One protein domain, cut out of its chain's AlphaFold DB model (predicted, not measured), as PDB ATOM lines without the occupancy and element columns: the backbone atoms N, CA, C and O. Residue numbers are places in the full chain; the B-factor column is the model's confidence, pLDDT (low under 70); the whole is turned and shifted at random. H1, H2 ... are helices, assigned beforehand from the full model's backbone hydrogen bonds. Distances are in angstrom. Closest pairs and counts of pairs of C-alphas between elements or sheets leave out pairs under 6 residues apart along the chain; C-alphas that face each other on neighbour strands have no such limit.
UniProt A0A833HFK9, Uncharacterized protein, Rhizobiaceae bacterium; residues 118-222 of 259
ATOM      1  N   GLU A 118     225.576 270.253 181.466       78.81
ATOM      2  CA  GLU A 118     224.588 269.439 182.197       78.81
ATOM      3  C   GLU A 118     224.688 269.549 183.730       78.81
ATOM      4  O   GLU A 118     223.690 269.883 184.382       78.81
ATOM      5  N   PRO A 119     225.866 269.315 184.351       84.94
ATOM      6  CA  PRO A 119     225.976 269.421 185.803       84.94
ATOM      7  C   PRO A 119     225.767 270.863 186.283       84.94
ATOM      8  O   PRO A 119     225.352 271.078 187.422       84.94
ATOM      9  N   MET A 120     226.026 271.858 185.428       89.25
ATOM     10  CA  MET A 120     225.778 273.265 185.726       89.25
ATOM     11  C   MET A 120     224.281 273.594 185.682       89.25
ATOM     12  O   MET A 120     223.796 274.219 186.621       89.25
ATOM     13  N   LEU A 121     223.542 273.131 184.669       85.88
ATOM     14  CA  LEU A 121     222.092 273.305 184.548       85.88
ATOM     15  C   LEU A 121     221.361 272.676 185.735       85.88
ATOM     16  O   LEU A 121     220.563 273.347 186.385       85.88
ATOM     17  N   LEU A 122     221.709 271.437 186.100       88.44
ATOM     18  CA  LEU A 122     221.142 270.768 187.278       88.44
ATOM     19  C   LEU A 122     221.467 271.515 188.577       88.44
ATOM     20  O   LEU A 122     220.632 271.619 189.476       88.44
ATOM     21  N   ARG A 123     222.672 272.085 188.681       90.06
ATOM     22  CA  ARG A 123     223.053 272.909 189.832       90.06
ATOM     23  C   ARG A 123     222.272 274.222 189.880       90.06
ATOM     24  O   ARG A 123     221.896 274.645 190.971       90.06
ATOM     25  N   ILE A 124     222.015 274.855 188.736       89.62
ATOM     26  CA  ILE A 124     221.176 276.056 188.645       89.62
ATOM     27  C   ILE A 124     219.730 275.710 189.014       89.62
ATOM     28  O   ILE A 124     219.157 276.399 189.853       89.62
ATOM     29  N   ALA A 125     219.166 274.618 188.493       87.19
ATOM     30  CA  ALA A 125     217.828 274.148 188.853       87.19
ATOM     31  C   ALA A 125     217.702 273.914 190.369       87.19
ATOM     32  O   ALA A 125     216.811 274.465 191.020       87.19
ATOM     33  N   ALA A 126     218.670 273.215 190.971       90.81
ATOM     34  CA  ALA A 126     218.727 273.031 192.418       90.81
ATOM     35  C   ALA A 126     218.801 274.370 193.177       90.81
ATOM     36  O   ALA A 126     218.112 274.551 194.185       90.81
ATOM     37  N   LEU A 127     219.587 275.339 192.690       92.31
ATOM     38  CA  LEU A 127     219.636 276.683 193.270       92.31
ATOM     39  C   LEU A 127     218.267 277.374 193.203       92.31
ATOM     40  O   LEU A 127     217.825 277.901 194.223       92.31
ATOM     41  N   LEU A 128     217.558 277.321 192.076       89.06
ATOM     42  CA  LEU A 128     216.222 277.914 191.942       89.06
ATOM     43  C   LEU A 128     215.223 277.289 192.925       89.06
ATOM     44  O   LEU A 128     214.480 278.014 193.592       89.06
ATOM     45  N   VAL A 129     215.271 275.969 193.126       90.88
ATOM     46  CA  VAL A 129     214.461 275.295 194.154       90.88
ATOM     47  C   VAL A 129     214.808 275.816 195.552       90.88
ATOM     48  O   VAL A 129     213.903 276.127 196.331       90.88
ATOM     49  N   THR A 130     216.090 276.002 195.884       91.81
ATOM     50  CA  THR A 130     216.461 276.586 197.188       91.81
ATOM     51  C   THR A 130     216.008 278.041 197.345       91.81
ATOM     52  O   THR A 130     215.560 278.424 198.431       91.81
ATOM     53  N   LEU A 131     216.045 278.841 196.273       87.06
ATOM     54  CA  LEU A 131     215.532 280.212 196.264       87.06
ATOM     55  C   LEU A 131     214.010 280.248 196.444       87.06
ATOM     56  O   LEU A 131     213.512 281.104 197.177       87.06
ATOM     57  N   SER A 132     213.276 279.279 195.882       88.06
ATOM     58  CA  SER A 132     211.826 279.148 196.091       88.06
ATOM     59  C   SER A 132     211.477 278.971 197.576       88.06
ATOM     60  O   SER A 132     210.599 279.652 198.104       88.06
ATOM     61  N   LEU A 133     212.243 278.148 198.298       89.25
ATOM     62  CA  LEU A 133     212.066 277.944 199.738       89.25
ATOM     63  C   LEU A 133     212.445 279.194 200.546       89.25
ATOM     64  O   LEU A 133     211.838 279.484 201.583       89.25
ATOM     65  N   ALA A 134     213.450 279.947 200.092       87.12
ATOM     66  CA  ALA A 134     213.813 281.220 200.706       87.12
ATOM     67  C   ALA A 134     212.686 282.256 200.556       87.12
ATOM     68  O   ALA A 134     212.363 282.942 201.531       87.12
ATOM     69  N   ALA A 135     212.048 282.316 199.381       85.12
ATOM     70  CA  ALA A 135     210.902 283.178 199.103       85.12
ATOM     71  C   ALA A 135     209.711 282.856 200.023       85.12
ATOM     72  O   ALA A 135     209.181 283.749 200.686       85.12
ATOM     73  N   GLU A 136     209.358 281.573 200.168       88.25
ATOM     74  CA  GLU A 136     208.283 281.133 201.071       88.25
ATOM     75  C   GLU A 136     208.549 281.536 202.525       88.25
ATOM     76  O   GLU A 136     207.663 282.025 203.231       88.25
ATOM     77  N   ARG A 137     209.797 281.394 202.985       86.50
ATOM     78  CA  ARG A 137     210.175 281.793 204.348       86.50
ATOM     79  C   ARG A 137     210.199 283.305 204.546       86.50
ATOM     80  O   ARG A 137     210.013 283.753 205.680       86.50
ATOM     81  N   ALA A 138     210.418 284.089 203.493       86.81
ATOM     82  CA  ALA A 138     210.422 285.548 203.565       86.81
ATOM     83  C   ALA A 138     209.027 286.125 203.863       86.81
ATOM     84  O   ALA A 138     208.931 287.168 204.512       86.81
ATOM     85  N   ALA A 139     207.952 285.428 203.476       85.38
ATOM     86  CA  ALA A 139     206.574 285.864 203.718       85.38
ATOM     87  C   ALA A 139     206.255 286.064 205.213       85.38
ATOM     88  O   ALA A 139     205.480 286.955 205.563       85.38
ATOM     89  N   GLY A 140     206.891 285.281 206.095       86.25
ATOM     90  CA  GLY A 140     206.721 285.359 207.551       86.25
ATOM     91  C   GLY A 140     207.702 286.285 208.283       86.25
ATOM     92  O   GLY A 140     207.719 286.289 209.513       86.25
ATOM     93  N   ARG A 141     208.565 287.025 207.573       88.94
ATOM     94  CA  ARG A 141     209.571 287.915 208.184       88.94
ATOM     95  C   ARG A 141     209.059 289.353 208.319       88.94
ATOM     96  O   ARG A 141     208.023 289.722 207.771       88.94
ATOM     97  N   SER A 142     209.792 290.175 209.074       89.00
ATOM     98  CA  SER A 142     209.491 291.604 209.222       89.00
ATOM     99  C   SER A 142     209.577 292.332 207.873       89.00
ATOM    100  O   SER A 142     210.372 291.957 207.011       89.00
ATOM    101  N   LEU A 143     208.778 293.393 207.700       87.88
ATOM    102  CA  LEU A 143     208.698 294.178 206.458       87.88
ATOM    103  C   LEU A 143     210.057 294.551 205.826       87.88
ATOM    104  O   LEU A 143     210.210 294.291 204.634       87.88
ATOM    105  N   PRO A 144     211.057 295.099 206.554       86.19
ATOM    106  CA  PRO A 144     212.327 295.484 205.931       86.19
ATOM    107  C   PRO A 144     213.135 294.278 205.438       86.19
ATOM    108  O   PRO A 144     213.727 294.328 204.364       86.19
ATOM    109  N   VAL A 145     213.119 293.169 206.185       85.50
ATOM    110  CA  VAL A 145     213.793 291.927 205.776       85.50
ATOM    111  C   VAL A 145     213.088 291.324 204.567       85.50
ATOM    112  O   VAL A 145     213.749 290.928 203.614       85.50
ATOM    113  N   ARG A 146     211.749 291.295 204.574       88.50
ATOM    114  CA  ARG A 146     210.952 290.810 203.442       88.50
ATOM    115  C   ARG A 146     211.249 291.613 202.180       88.50
ATOM    116  O   ARG A 146     211.500 291.015 201.143       88.50
ATOM    117  N   PHE A 147     211.265 292.940 202.278       88.56
ATOM    118  CA  PHE A 147     211.564 293.818 201.150       88.56
ATOM    119  C   PHE A 147     212.955 293.547 200.563       88.56
ATOM    120  O   PHE A 147     213.080 293.345 199.358       88.56
ATOM    121  N   LEU A 148     213.986 293.466 201.411       88.06
ATOM    122  CA  LEU A 148     215.352 293.182 200.970       88.06
ATOM    123  C   LEU A 148     215.468 291.806 200.298       88.06
ATOM    124  O   LEU A 148     216.057 291.688 199.226       88.06
ATOM    125  N   VAL A 149     214.895 290.768 200.914       90.00
ATOM    126  CA  VAL A 149     214.934 289.406 200.367       90.00
ATOM    127  C   VAL A 149     214.204 289.344 199.027       90.00
ATOM    128  O   VAL A 149     214.752 288.801 198.074       90.00
ATOM    129  N   LEU A 150     213.020 289.953 198.911       87.88
ATOM    130  CA  LEU A 150     212.290 290.014 197.643       87.88
ATOM    131  C   LEU A 150     213.051 290.796 196.568       87.88
ATOM    132  O   LEU A 150     213.037 290.380 195.416       87.88
ATOM    133  N   ALA A 151     213.760 291.871 196.918       90.38
ATOM    134  CA  ALA A 151     214.584 292.609 195.960       90.38
ATOM    135  C   ALA A 151     215.728 291.746 195.393       90.38
ATOM    136  O   ALA A 151     215.954 291.733 194.182       90.38
ATOM    137  N   ILE A 152     216.414 290.981 196.250       90.25
ATOM    138  CA  ILE A 152     217.469 290.045 195.825       90.25
ATOM    139  C   ILE A 152     216.877 288.934 194.957       90.25
ATOM    140  O   ILE A 152     217.411 288.625 193.893       90.25
ATOM    141  N   LEU A 153     215.760 288.350 195.391       90.75
ATOM    142  CA  LEU A 153     215.102 287.272 194.664       90.75
ATOM    143  C   LEU A 153     214.576 287.741 193.302       90.75
ATOM    144  O   LEU A 153     214.765 287.036 192.324       90.75
ATOM    145  N   ARG A 154     214.029 288.953 193.184       90.50
ATOM    146  CA  ARG A 154     213.656 289.535 191.882       90.50
ATOM    147  C   ARG A 154     214.838 289.686 190.940       90.50
ATOM    148  O   ARG A 154     214.729 289.433 189.745       90.50
ATOM    149  N   ARG A 155     215.995 290.092 191.467       92.38
ATOM    150  CA  ARG A 155     217.203 290.148 190.643       92.38
ATOM    151  C   ARG A 155     217.599 288.747 190.177       92.38
ATOM    152  O   ARG A 155     217.910 288.581 189.003       92.38
ATOM    153  N   ALA A 156     217.556 287.756 191.066       90.56
ATOM    154  CA  ALA A 156     217.851 286.370 190.716       90.56
ATOM    155  C   ALA A 156     216.872 285.810 189.673       90.56
ATOM    156  O   ALA A 156     217.315 285.165 188.731       90.56
ATOM    157  N   GLU A 157     215.579 286.116 189.796       92.00
ATOM    158  CA  GLU A 157     214.548 285.790 188.807       92.00
ATOM    159  C   GLU A 157     214.907 286.375 187.440       92.00
ATOM    160  O   GLU A 157     215.046 285.614 186.498       92.00
ATOM    161  N   SER A 158     215.176 287.682 187.334       90.88
ATOM    162  CA  SER A 158     215.514 288.298 186.038       90.88
ATOM    163  C   SER A 158     216.719 287.648 185.346       90.88
ATOM    164  O   SER A 158     216.726 287.471 184.131       90.88
ATOM    165  N   VAL A 159     217.734 287.254 186.124       92.31
ATOM    166  CA  VAL A 159     218.930 286.574 185.610       92.31
ATOM    167  C   VAL A 159     218.593 285.146 185.177       92.31
ATOM    168  O   VAL A 159     219.047 284.707 184.124       92.31
ATOM    169  N   ALA A 160     217.796 284.429 185.971       91.00
ATOM    170  CA  ALA A 160     217.370 283.067 185.674       91.00
ATOM    171  C   ALA A 160     216.440 283.005 184.456       91.00
ATOM    172  O   ALA A 160     216.616 282.125 183.623       91.00
ATOM    173  N   THR A 161     215.512 283.952 184.317       91.19
ATOM    174  CA  THR A 161     214.628 284.081 183.154       91.19
ATOM    175  C   THR A 161     215.439 284.348 181.893       91.19
ATOM    176  O   THR A 161     215.315 283.592 180.941       91.19
ATOM    177  N   ALA A 162     216.339 285.339 181.895       91.31
ATOM    178  CA  ALA A 162     217.191 285.624 180.734       91.31
ATOM    179  C   ALA A 162     218.061 284.421 180.329       91.31
ATOM    180  O   ALA A 162     218.295 284.180 179.146       91.31
ATOM    181  N   PHE A 163     218.534 283.655 181.313       90.38
ATOM    182  CA  PHE A 163     219.253 282.415 181.060       90.38
ATOM    183  C   PHE A 163     218.338 281.331 180.468       90.38
ATOM    184  O   PHE A 163     218.704 280.714 179.475       90.38
ATOM    185  N   ALA A 164     217.142 281.132 181.026       89.94
ATOM    186  CA  ALA A 164     216.175 280.156 180.531       89.94
ATOM    187  C   ALA A 164     215.712 280.465 179.097       89.94
ATOM    188  O   ALA A 164     215.706 279.545 178.289       89.94
ATOM    189  N   VAL A 165     215.415 281.732 178.759       90.94
ATOM    190  CA  VAL A 165     215.099 282.162 177.377       90.94
ATOM    191  C   VAL A 165     216.187 281.690 176.425       90.94
ATOM    192  O   VAL A 165     215.907 280.995 175.457       90.94
ATOM    193  N   ARG A 166     217.446 282.005 176.744       91.06
ATOM    194  CA  ARG A 166     218.587 281.654 175.900       91.06
ATOM    195  C   ARG A 166     218.714 280.144 175.679       91.06
ATOM    196  O   ARG A 166     219.044 279.720 174.578       91.06
ATOM    197  N   GLU A 167     218.498 279.338 176.717       89.31
ATOM    198  CA  GLU A 167     218.573 277.873 176.612       89.31
ATOM    199  C   GLU A 167     217.385 277.284 175.834       89.31
ATOM    200  O   GLU A 167     217.555 276.329 175.082       89.31
ATOM    201  N   VAL A 168     216.191 277.863 175.979       89.38
ATOM    202  CA  VAL A 168     214.984 277.473 175.231       89.38
ATOM    203  C   VAL A 168     215.123 277.828 173.745       89.38
ATOM    204  O   VAL A 168     214.857 276.986 172.888       89.38
ATOM    205  N   GLU A 169     215.622 279.027 173.430       90.06
ATOM    206  CA  GLU A 169     215.947 279.453 172.063       90.06
ATOM    207  C   GLU A 169     217.019 278.557 171.429       90.06
ATOM    208  O   GLU A 169     216.915 278.198 170.257       90.06
ATOM    209  N   ALA A 170     218.035 278.150 172.200       89.06
ATOM    210  CA  ALA A 170     219.079 277.242 171.725       89.06
ATOM    211  C   ALA A 170     218.534 275.853 171.348       89.06
ATOM    212  O   ALA A 170     219.087 275.205 170.462       89.06
ATOM    213  N   LEU A 171     217.436 275.424 171.979       86.56
ATOM    214  CA  LEU A 171     216.712 274.194 171.645       86.56
ATOM    215  C   LEU A 171     215.715 274.370 170.485       86.56
ATOM    216  O   LEU A 171     215.087 273.395 170.072       86.56
ATOM    217  N   GLY A 172     215.552 275.586 169.953       88.94
ATOM    218  CA  GLY A 172     214.624 275.885 168.860       88.94
ATOM    219  C   GLY A 172     213.144 275.837 169.254       88.94
ATOM    220  O   GLY A 172     212.289 275.733 168.372       88.94
ATOM    221  N   ALA A 173     212.828 275.884 170.550       86.94
ATOM    222  CA  ALA A 173     211.451 275.975 171.025       86.94
ATOM    223  C   ALA A 173     210.885 277.388 170.796       86.94
ATOM    224  O   ALA A 173     211.630 278.370 170.823       86.94
ATOM    225  N   SER A 174     209.572 277.489 170.551       84.62
ATOM    226  CA  SER A 174     208.928 278.788 170.326       84.62
ATOM    227  C   SER A 174     208.734 279.514 171.653       84.62
ATOM    228  O   SER A 174     208.414 278.903 172.673       84.62
ATOM    229  N   GLU A 175     208.852 280.839 171.637       80.19
ATOM    230  CA  GLU A 175     208.515 281.691 172.783       80.19
ATOM    231  C   GLU A 175     207.042 281.514 173.210       80.19
ATOM    232  O   GLU A 175     206.719 281.561 174.399       80.19
ATOM    233  N   ASP A 176     206.166 281.175 172.254       83.06
ATOM    234  CA  ASP A 176     204.741 280.889 172.477       83.06
ATOM    235  C   ASP A 176     204.487 279.712 173.434       83.06
ATOM    236  O   ASP A 176     203.421 279.632 174.051       83.06
ATOM    237  N   ASP A 177     205.456 278.800 173.583       82.31
ATOM    238  CA  ASP A 177     205.346 277.656 174.491       82.31
ATOM    239  C   ASP A 177     205.456 278.083 175.967       82.31
ATOM    240  O   ASP A 177     205.027 277.355 176.873       82.31
ATOM    241  N   PHE A 178     205.987 279.284 176.230       81.88
ATOM    242  CA  PHE A 178     206.264 279.786 177.574       81.88
ATOM    243  C   PHE A 178     205.743 281.217 177.799       81.88
ATOM    244  O   PHE A 178     206.503 282.108 178.182       81.88
ATOM    245  N   PRO A 179     204.421 281.453 177.692       80.44
ATOM    246  CA  PRO A 179     203.832 282.797 177.741       80.44
ATOM    247  C   PRO A 179     204.036 283.535 179.075       80.44
ATOM    248  O   PRO A 179     203.832 284.739 179.157       80.44
ATOM    249  N   TRP A 180     204.417 282.826 180.139       81.06
ATOM    250  CA  TRP A 180     204.667 283.402 181.462       81.06
ATOM    251  C   TRP A 180     206.061 284.031 181.605       81.06
ATOM    252  O   TRP A 180     206.318 284.689 182.619       81.06
ATOM    253  N   LEU A 181     206.973 283.812 180.647       79.19
ATOM    254  CA  LEU A 181     208.310 284.410 180.675       79.19
ATOM    255  C   LEU A 181     208.284 285.922 180.421       79.19
ATOM    256  O   LEU A 181     209.131 286.632 180.963       79.19
ATOM    257  N   ASP A 182     207.296 286.395 179.666       78.06
ATOM    258  CA  ASP A 182     207.178 287.794 179.242       78.06
ATOM    259  C   ASP A 182     206.371 288.660 180.236       78.06
ATOM    260  O   ASP A 182     206.290 289.886 180.149       78.06
ATOM    261  N   ASP A 183     205.790 288.024 181.256       78.56
ATOM    262  CA  ASP A 183     205.032 288.710 182.295       78.56
ATOM    263  C   ASP A 183     205.968 289.580 183.158       78.56
ATOM    264  O   ASP A 183     206.715 289.084 184.019       78.56
ATOM    265  N   ALA A 184     205.885 290.901 182.977       77.50
ATOM    266  CA  ALA A 184     206.627 291.869 183.778       77.50
ATOM    267  C   ALA A 184     206.374 291.632 185.283       77.50
ATOM    268  O   ALA A 184     205.219 291.577 185.719       77.50
ATOM    269  N   PRO A 185     207.425 291.495 186.115       69.81
ATOM    270  CA  PRO A 185     207.246 291.202 187.529       69.81
ATOM    271  C   PRO A 185     206.515 292.359 188.218       69.81
ATOM    272  O   PRO A 185     207.028 293.478 188.303       69.81
ATOM    273  N   GLU A 186     205.319 292.089 188.751       76.25
ATOM    274  CA  GLU A 186     204.585 293.066 189.555       76.25
ATOM    275  C   GLU A 186     205.460 293.498 190.741       76.25
ATOM    276  O   GLU A 186     205.943 292.670 191.518       76.25
ATOM    277  N   SER A 187     205.687 294.807 190.893       73.81
ATOM    278  CA  SER A 187     206.690 295.351 191.823       73.81
ATOM    279  C   SER A 187     206.233 295.420 193.294       73.81
ATOM    280  O   SER A 187     206.818 296.137 194.106       73.81
ATOM    281  N   GLY A 188     205.219 294.651 193.692       83.25
ATOM    282  CA  GLY A 188     204.670 294.698 195.048       83.25
ATOM    283  C   GLY A 188     205.638 294.224 196.149       83.25
ATOM    284  O   GLY A 188     206.698 293.656 195.903       83.25
ATOM    285  N   SER A 189     205.302 294.476 197.412       83.81
ATOM    286  CA  SER A 189     206.024 293.904 198.565       83.81
ATOM    287  C   SER A 189     205.129 292.983 199.385       83.81
ATOM    288  O   SER A 189     205.373 292.768 200.576       83.81
ATOM    289  N   SER A 190     204.049 292.496 198.781       86.88
ATOM    290  CA  SER A 190     203.000 291.739 199.440       86.88
ATOM    291  C   SER A 190     203.478 290.311 199.763       86.88
ATOM    292  O   SER A 190     204.380 289.782 199.111       86.88
ATOM    293  N   PRO A 191     202.916 289.649 200.791       83.81
ATOM    294  CA  PRO A 191     203.202 288.235 201.035       83.81
ATOM    295  C   PRO A 191     202.721 287.335 199.884       83.81
ATOM    296  O   PRO A 191     203.264 286.249 199.707       83.81
ATOM    297  N   LEU A 192     201.737 287.792 199.100       87.44
ATOM    298  CA  LEU A 192     201.270 287.117 197.891       87.44
ATOM    299  C   LEU A 192     202.386 287.084 196.836       87.44
ATOM    300  O   LEU A 192     202.634 286.042 196.238       87.44
ATOM    301  N   ASP A 193     203.124 288.185 196.689       86.88
ATOM    302  CA  ASP A 193     204.211 288.313 195.711       86.88
ATOM    303  C   ASP A 193     205.342 287.330 196.025       86.88
ATOM    304  O   ASP A 193     205.933 286.750 195.123       86.88
ATOM    305  N   ALA A 194     205.612 287.082 197.312       88.00
ATOM    306  CA  ALA A 194     206.586 286.080 197.736       88.00
ATOM    307  C   ALA A 194     206.181 284.657 197.313       88.00
ATOM    308  O   ALA A 194     207.036 283.870 196.905       88.00
ATOM    309  N   ALA A 195     204.887 284.331 197.392       88.12
ATOM    310  CA  ALA A 195     204.361 283.041 196.952       88.12
ATOM    311  C   ALA A 195     204.404 282.901 195.422       88.12
ATOM    312  O   ALA A 195     204.824 281.858 194.921       88.12
ATOM    313  N   PHE A 196     204.048 283.957 194.684       87.69
ATOM    314  CA  PHE A 196     204.180 283.987 193.223       87.69
ATOM    315  C   PHE A 196     205.631 283.817 192.774       87.69
ATOM    316  O   PHE A 196     205.912 283.015 191.887       87.69
ATOM    317  N   LEU A 197     206.564 284.502 193.433       88.50
ATOM    318  CA  LEU A 197     207.989 284.393 193.137       88.50
ATOM    319  C   LEU A 197     208.516 282.971 193.398       88.50
ATOM    320  O   LEU A 197     209.276 282.433 192.597       88.50
ATOM    321  N   ALA A 198     208.071 282.325 194.482       90.12
ATOM    322  CA  ALA A 198     208.403 280.927 194.759       90.12
ATOM    323  C   ALA A 198     207.887 279.979 193.663       90.12
ATOM    324  O   ALA A 198     208.610 279.074 193.243       90.12
ATOM    325  N   LEU A 199     206.653 280.193 193.189       89.31
ATOM    326  CA  LEU A 199     206.062 279.407 192.105       89.31
ATOM    327  C   LEU A 199     206.836 279.589 190.794       89.31
ATOM    328  O   LEU A 199     207.135 278.604 190.125       89.31
ATOM    329  N   ARG A 200     207.222 280.826 190.470       89.69
ATOM    330  CA  ARG A 200     208.028 281.146 189.284       89.69
ATOM    331  C   ARG A 200     209.405 280.494 189.316       89.69
ATOM    332  O   ARG A 200     209.815 279.911 188.320       89.69
ATOM    333  N   PHE A 201     210.087 280.492 190.461       91.44
ATOM    334  CA  PHE A 201     211.356 279.770 190.584       91.44
ATOM    335  C   PHE A 201     211.217 278.263 190.365       91.44
ATOM    336  O   PHE A 201     212.096 277.661 189.757       91.44
ATOM    337  N   ARG A 202     210.121 277.653 190.833       91.19
ATOM    338  CA  ARG A 202     209.837 276.238 190.552       91.19
ATOM    339  C   ARG A 202     209.583 276.009 189.067       91.19
ATOM    340  O   ARG A 202     210.174 275.102 188.505       91.19
ATOM    341  N   ALA A 203     208.775 276.856 188.432       89.06
ATOM    342  CA  ALA A 203     208.525 276.774 186.995       89.06
ATOM    343  C   ALA A 203     209.825 276.888 186.176       89.06
ATOM    344  O   ALA A 203     210.063 276.070 185.295       89.06
ATOM    345  N   LEU A 204     210.708 277.835 186.514       89.62
ATOM    346  CA  LEU A 204     212.021 277.973 185.871       89.62
ATOM    347  C   LEU A 204     212.918 276.746 186.086       89.62
ATOM    348  O   LEU A 204     213.617 276.339 185.161       89.62
ATOM    349  N   ALA A 205     212.909 276.149 187.283       91.12
ATOM    350  CA  ALA A 205     213.676 274.932 187.551       91.12
ATOM    351  C   ALA A 205     213.216 273.768 186.659       91.12
ATOM    352  O   ALA A 205     214.053 273.099 186.063       91.12
ATOM    353  N   GLU A 206     211.903 273.589 186.509       90.00
ATOM    354  CA  GLU A 206     211.312 272.563 185.640       90.00
ATOM    355  C   GLU A 206     211.661 272.787 184.163       90.00
ATOM    356  O   GLU A 206     212.005 271.838 183.462       90.00
ATOM    357  N   VAL A 207     211.637 274.039 183.683       88.75
ATOM    358  CA  VAL A 207     212.084 274.359 182.314       88.75
ATOM    359  C   VAL A 207     213.545 273.973 182.119       88.75
ATOM    360  O   VAL A 207     213.869 273.328 181.131       88.75
ATOM    361  N   LEU A 208     214.430 274.298 183.065       88.94
ATOM    362  CA  LEU A 208     215.844 273.933 182.953       88.94
ATOM    363  C   LEU A 208     216.076 272.418 183.021       88.94
ATOM    364  O   LEU A 208     216.956 271.908 182.327       88.94
ATOM    365  N   GLU A 209     215.301 271.687 183.823       89.19
ATOM    366  CA  GLU A 209     215.337 270.221 183.839       89.19
ATOM    367  C   GLU A 209     214.849 269.627 182.514       89.19
ATOM    368  O   GLU A 209     215.461 268.685 182.004       89.19
ATOM    369  N   LEU A 210     213.800 270.204 181.921       87.69
ATOM    370  CA  LEU A 210     213.318 269.829 180.596       87.69
ATOM    371  C   LEU A 210     214.374 270.107 179.520       87.69
ATOM    372  O   LEU A 210     214.634 269.229 178.700       87.69
ATOM    373  N   CYS A 211     215.025 271.273 179.555       87.69
ATOM    374  CA  CYS A 211     216.121 271.597 178.645       87.69
ATOM    375  C   CYS A 211     217.262 270.585 178.789       87.69
ATOM    376  O   CYS A 211     217.734 270.041 177.798       87.69
ATOM    377  N   CYS A 212     217.665 270.266 180.022       88.50
ATOM    378  CA  CYS A 212     218.692 269.260 180.298       88.50
ATOM    379  C   CYS A 212     218.306 267.874 179.743       88.50
ATOM    380  O   CYS A 212     219.130 267.187 179.145       88.50
ATOM    381  N   ALA A 213     217.039 267.474 179.884       86.69
ATOM    382  CA  ALA A 213     216.538 266.228 179.310       86.69
ATOM    383  C   ALA A 213     216.523 266.240 177.771       86.69
ATOM    384  O   ALA A 213     216.801 265.209 177.162       86.69
ATOM    385  N   ALA A 214     216.226 267.385 177.149       85.94
ATOM    386  CA  ALA A 214     216.251 267.547 175.698       85.94
ATOM    387  C   ALA A 214     217.681 267.459 175.142       85.94
ATOM    388  O   ALA A 214     217.918 266.717 174.192       85.94
ATOM    389  N   TRP A 215     218.645 268.123 175.788       85.44
ATOM    390  CA  TRP A 215     220.063 268.044 175.416       85.44
ATOM    391  C   TRP A 215     220.607 266.611 175.478       85.44
ATOM    392  O   TRP A 215     221.323 266.185 174.575       85.44
ATOM    393  N   ARG A 216     220.191 265.817 176.476       82.88
ATOM    394  CA  ARG A 216     220.555 264.389 176.563       82.88
ATOM    395  C   ARG A 216     220.076 263.553 175.387       82.88
ATOM    396  O   ARG A 216     220.688 262.533 175.079       82.88
ATOM    397  N   TYR A 217     218.955 263.930 174.780       80.75
ATOM    398  CA  TYR A 217     218.388 263.186 173.665       80.75
ATOM    399  C   TYR A 217     219.216 263.380 172.388       80.75
ATOM    400  O   TYR A 217     219.482 262.408 171.680       80.75
ATOM    401  N   ASP A 218     219.690 264.603 172.137       75.94
ATOM    402  CA  ASP A 218     220.463 264.941 170.934       75.94
ATOM    403  C   ASP A 218     221.813 264.199 170.881       75.94
ATOM    404  O   ASP A 218     222.159 263.591 169.865       75.94
ATOM    405  N   ASP A 219     222.511 264.101 172.020       73.81
ATOM    406  CA  ASP A 219     223.784 263.367 172.128       73.81
ATOM    407  C   ASP A 219     223.643 261.871 171.784       73.81
ATOM    408  O   ASP A 219     224.570 261.249 171.257       73.81
ATOM    409  N   THR A 220     222.473 261.272 172.042       68.31
ATOM    410  CA  THR A 220     222.223 259.859 171.711       68.31
ATOM    411  C   THR A 220     221.886 259.624 170.238       68.31
ATOM    412  O   THR A 220     222.167 258.544 169.721       68.31
ATOM    413  N   ALA A 221     221.346 260.626 169.537       67.25
ATOM    414  CA  ALA A 221     220.948 260.508 168.134       67.25
ATOM    415  C   ALA A 221     222.151 260.502 167.169       67.25
ATOM    416  O   ALA A 221     222.095 259.882 166.105       67.25
ATOM    417  N   GLY A 222     223.262 261.146 167.546       67.88
ATOM    418  CA  GLY A 222     224.455 261.263 166.702       67.88
ATOM    419  C   GLY A 222     225.310 259.995 166.578       67.88
ATOM    420  O   GLY A 222     226.115 259.902 165.651       67.88
TER     421      GLY A 222
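What this domain is: This is residues 118 to 222 of the 259 residues of an uncharacterized protein of Rhizobiaceae bacterium (UniProt A0A833HFK9). Picture three long helices side by side in a rod-like bundle: H1 and H2 form a helical hairpin, and H3, the longest helix, packs along H1 and beside H2. H2 and H3 run the same way and H1 runs opposite to both; a long link, residues 171 to 190, leads back from the end of H2 to the start of H3, and residues 217 to 222 stick out at one end. The printed part has 105 residues with three named helices, H1, H2, H3 in that order, and no named strand; the class is all helix. It is only just compact, close to loose, with a radius of gyration of the C-alphas of 15.0 A, and the C-alphas span 54 by 26 by 16 A.

Where its parts are: Find C-alpha 118 at (224.588, 269.439, 182.197); from there H1, residues 118 to 138, runs 30.3 A from first to last C-alpha. After residues 139 to 142, look for C-alpha 143 at (208.698, 294.178, 206.458), where H2 begins; it holds residues 143 to 170 and is 40.0 A long. Go on past residues 171 to 190, which hold no named element, to H3, residues 191 to 221, which is 46.5 A long and ends with C-alpha 221 at (220.948, 260.508, 168.134).

How they stand to each other: H1, H2 and H3 make a bundle, helices set next to each other with their lines mostly aligned. Look first at Ser 132 and Ala 198, whose C-alphas, 4.1 A apart, are the closest of H1 and H3; these two touch at a shallow tilt of 11 degrees and run opposite ways. H1 and H2, the hairpin, touch at a shallow tilt of 27 degrees, through residues 131 to 138 of H1 and 145 to 153 of H2 alone; their closest C-alphas are those of Ala 138 and Arg 146, 5.3 A apart. H2 and H3 touch at a shallow tilt of 24 degrees and run the same way; their closest C-alphas, of Ala 164 and Leu 208, are 6.7 A apart. In H1 and H2 every O i to N i+4 pair is within hydrogen-bond range; in H3 it is 25 of 27.

The domain as a whole: The two C-alphas farthest apart, those of Ser 142 and Gly 222, are 54.3 A from each other. The printed part has no cut. The link from H1 to H2 is tight, with 4 residues, and the link from H2 to H3 is long, with 20. In this model the mean pLDDT of the printed part is 86.3; look for values under 70 at residue 185 and residues 220 to 222.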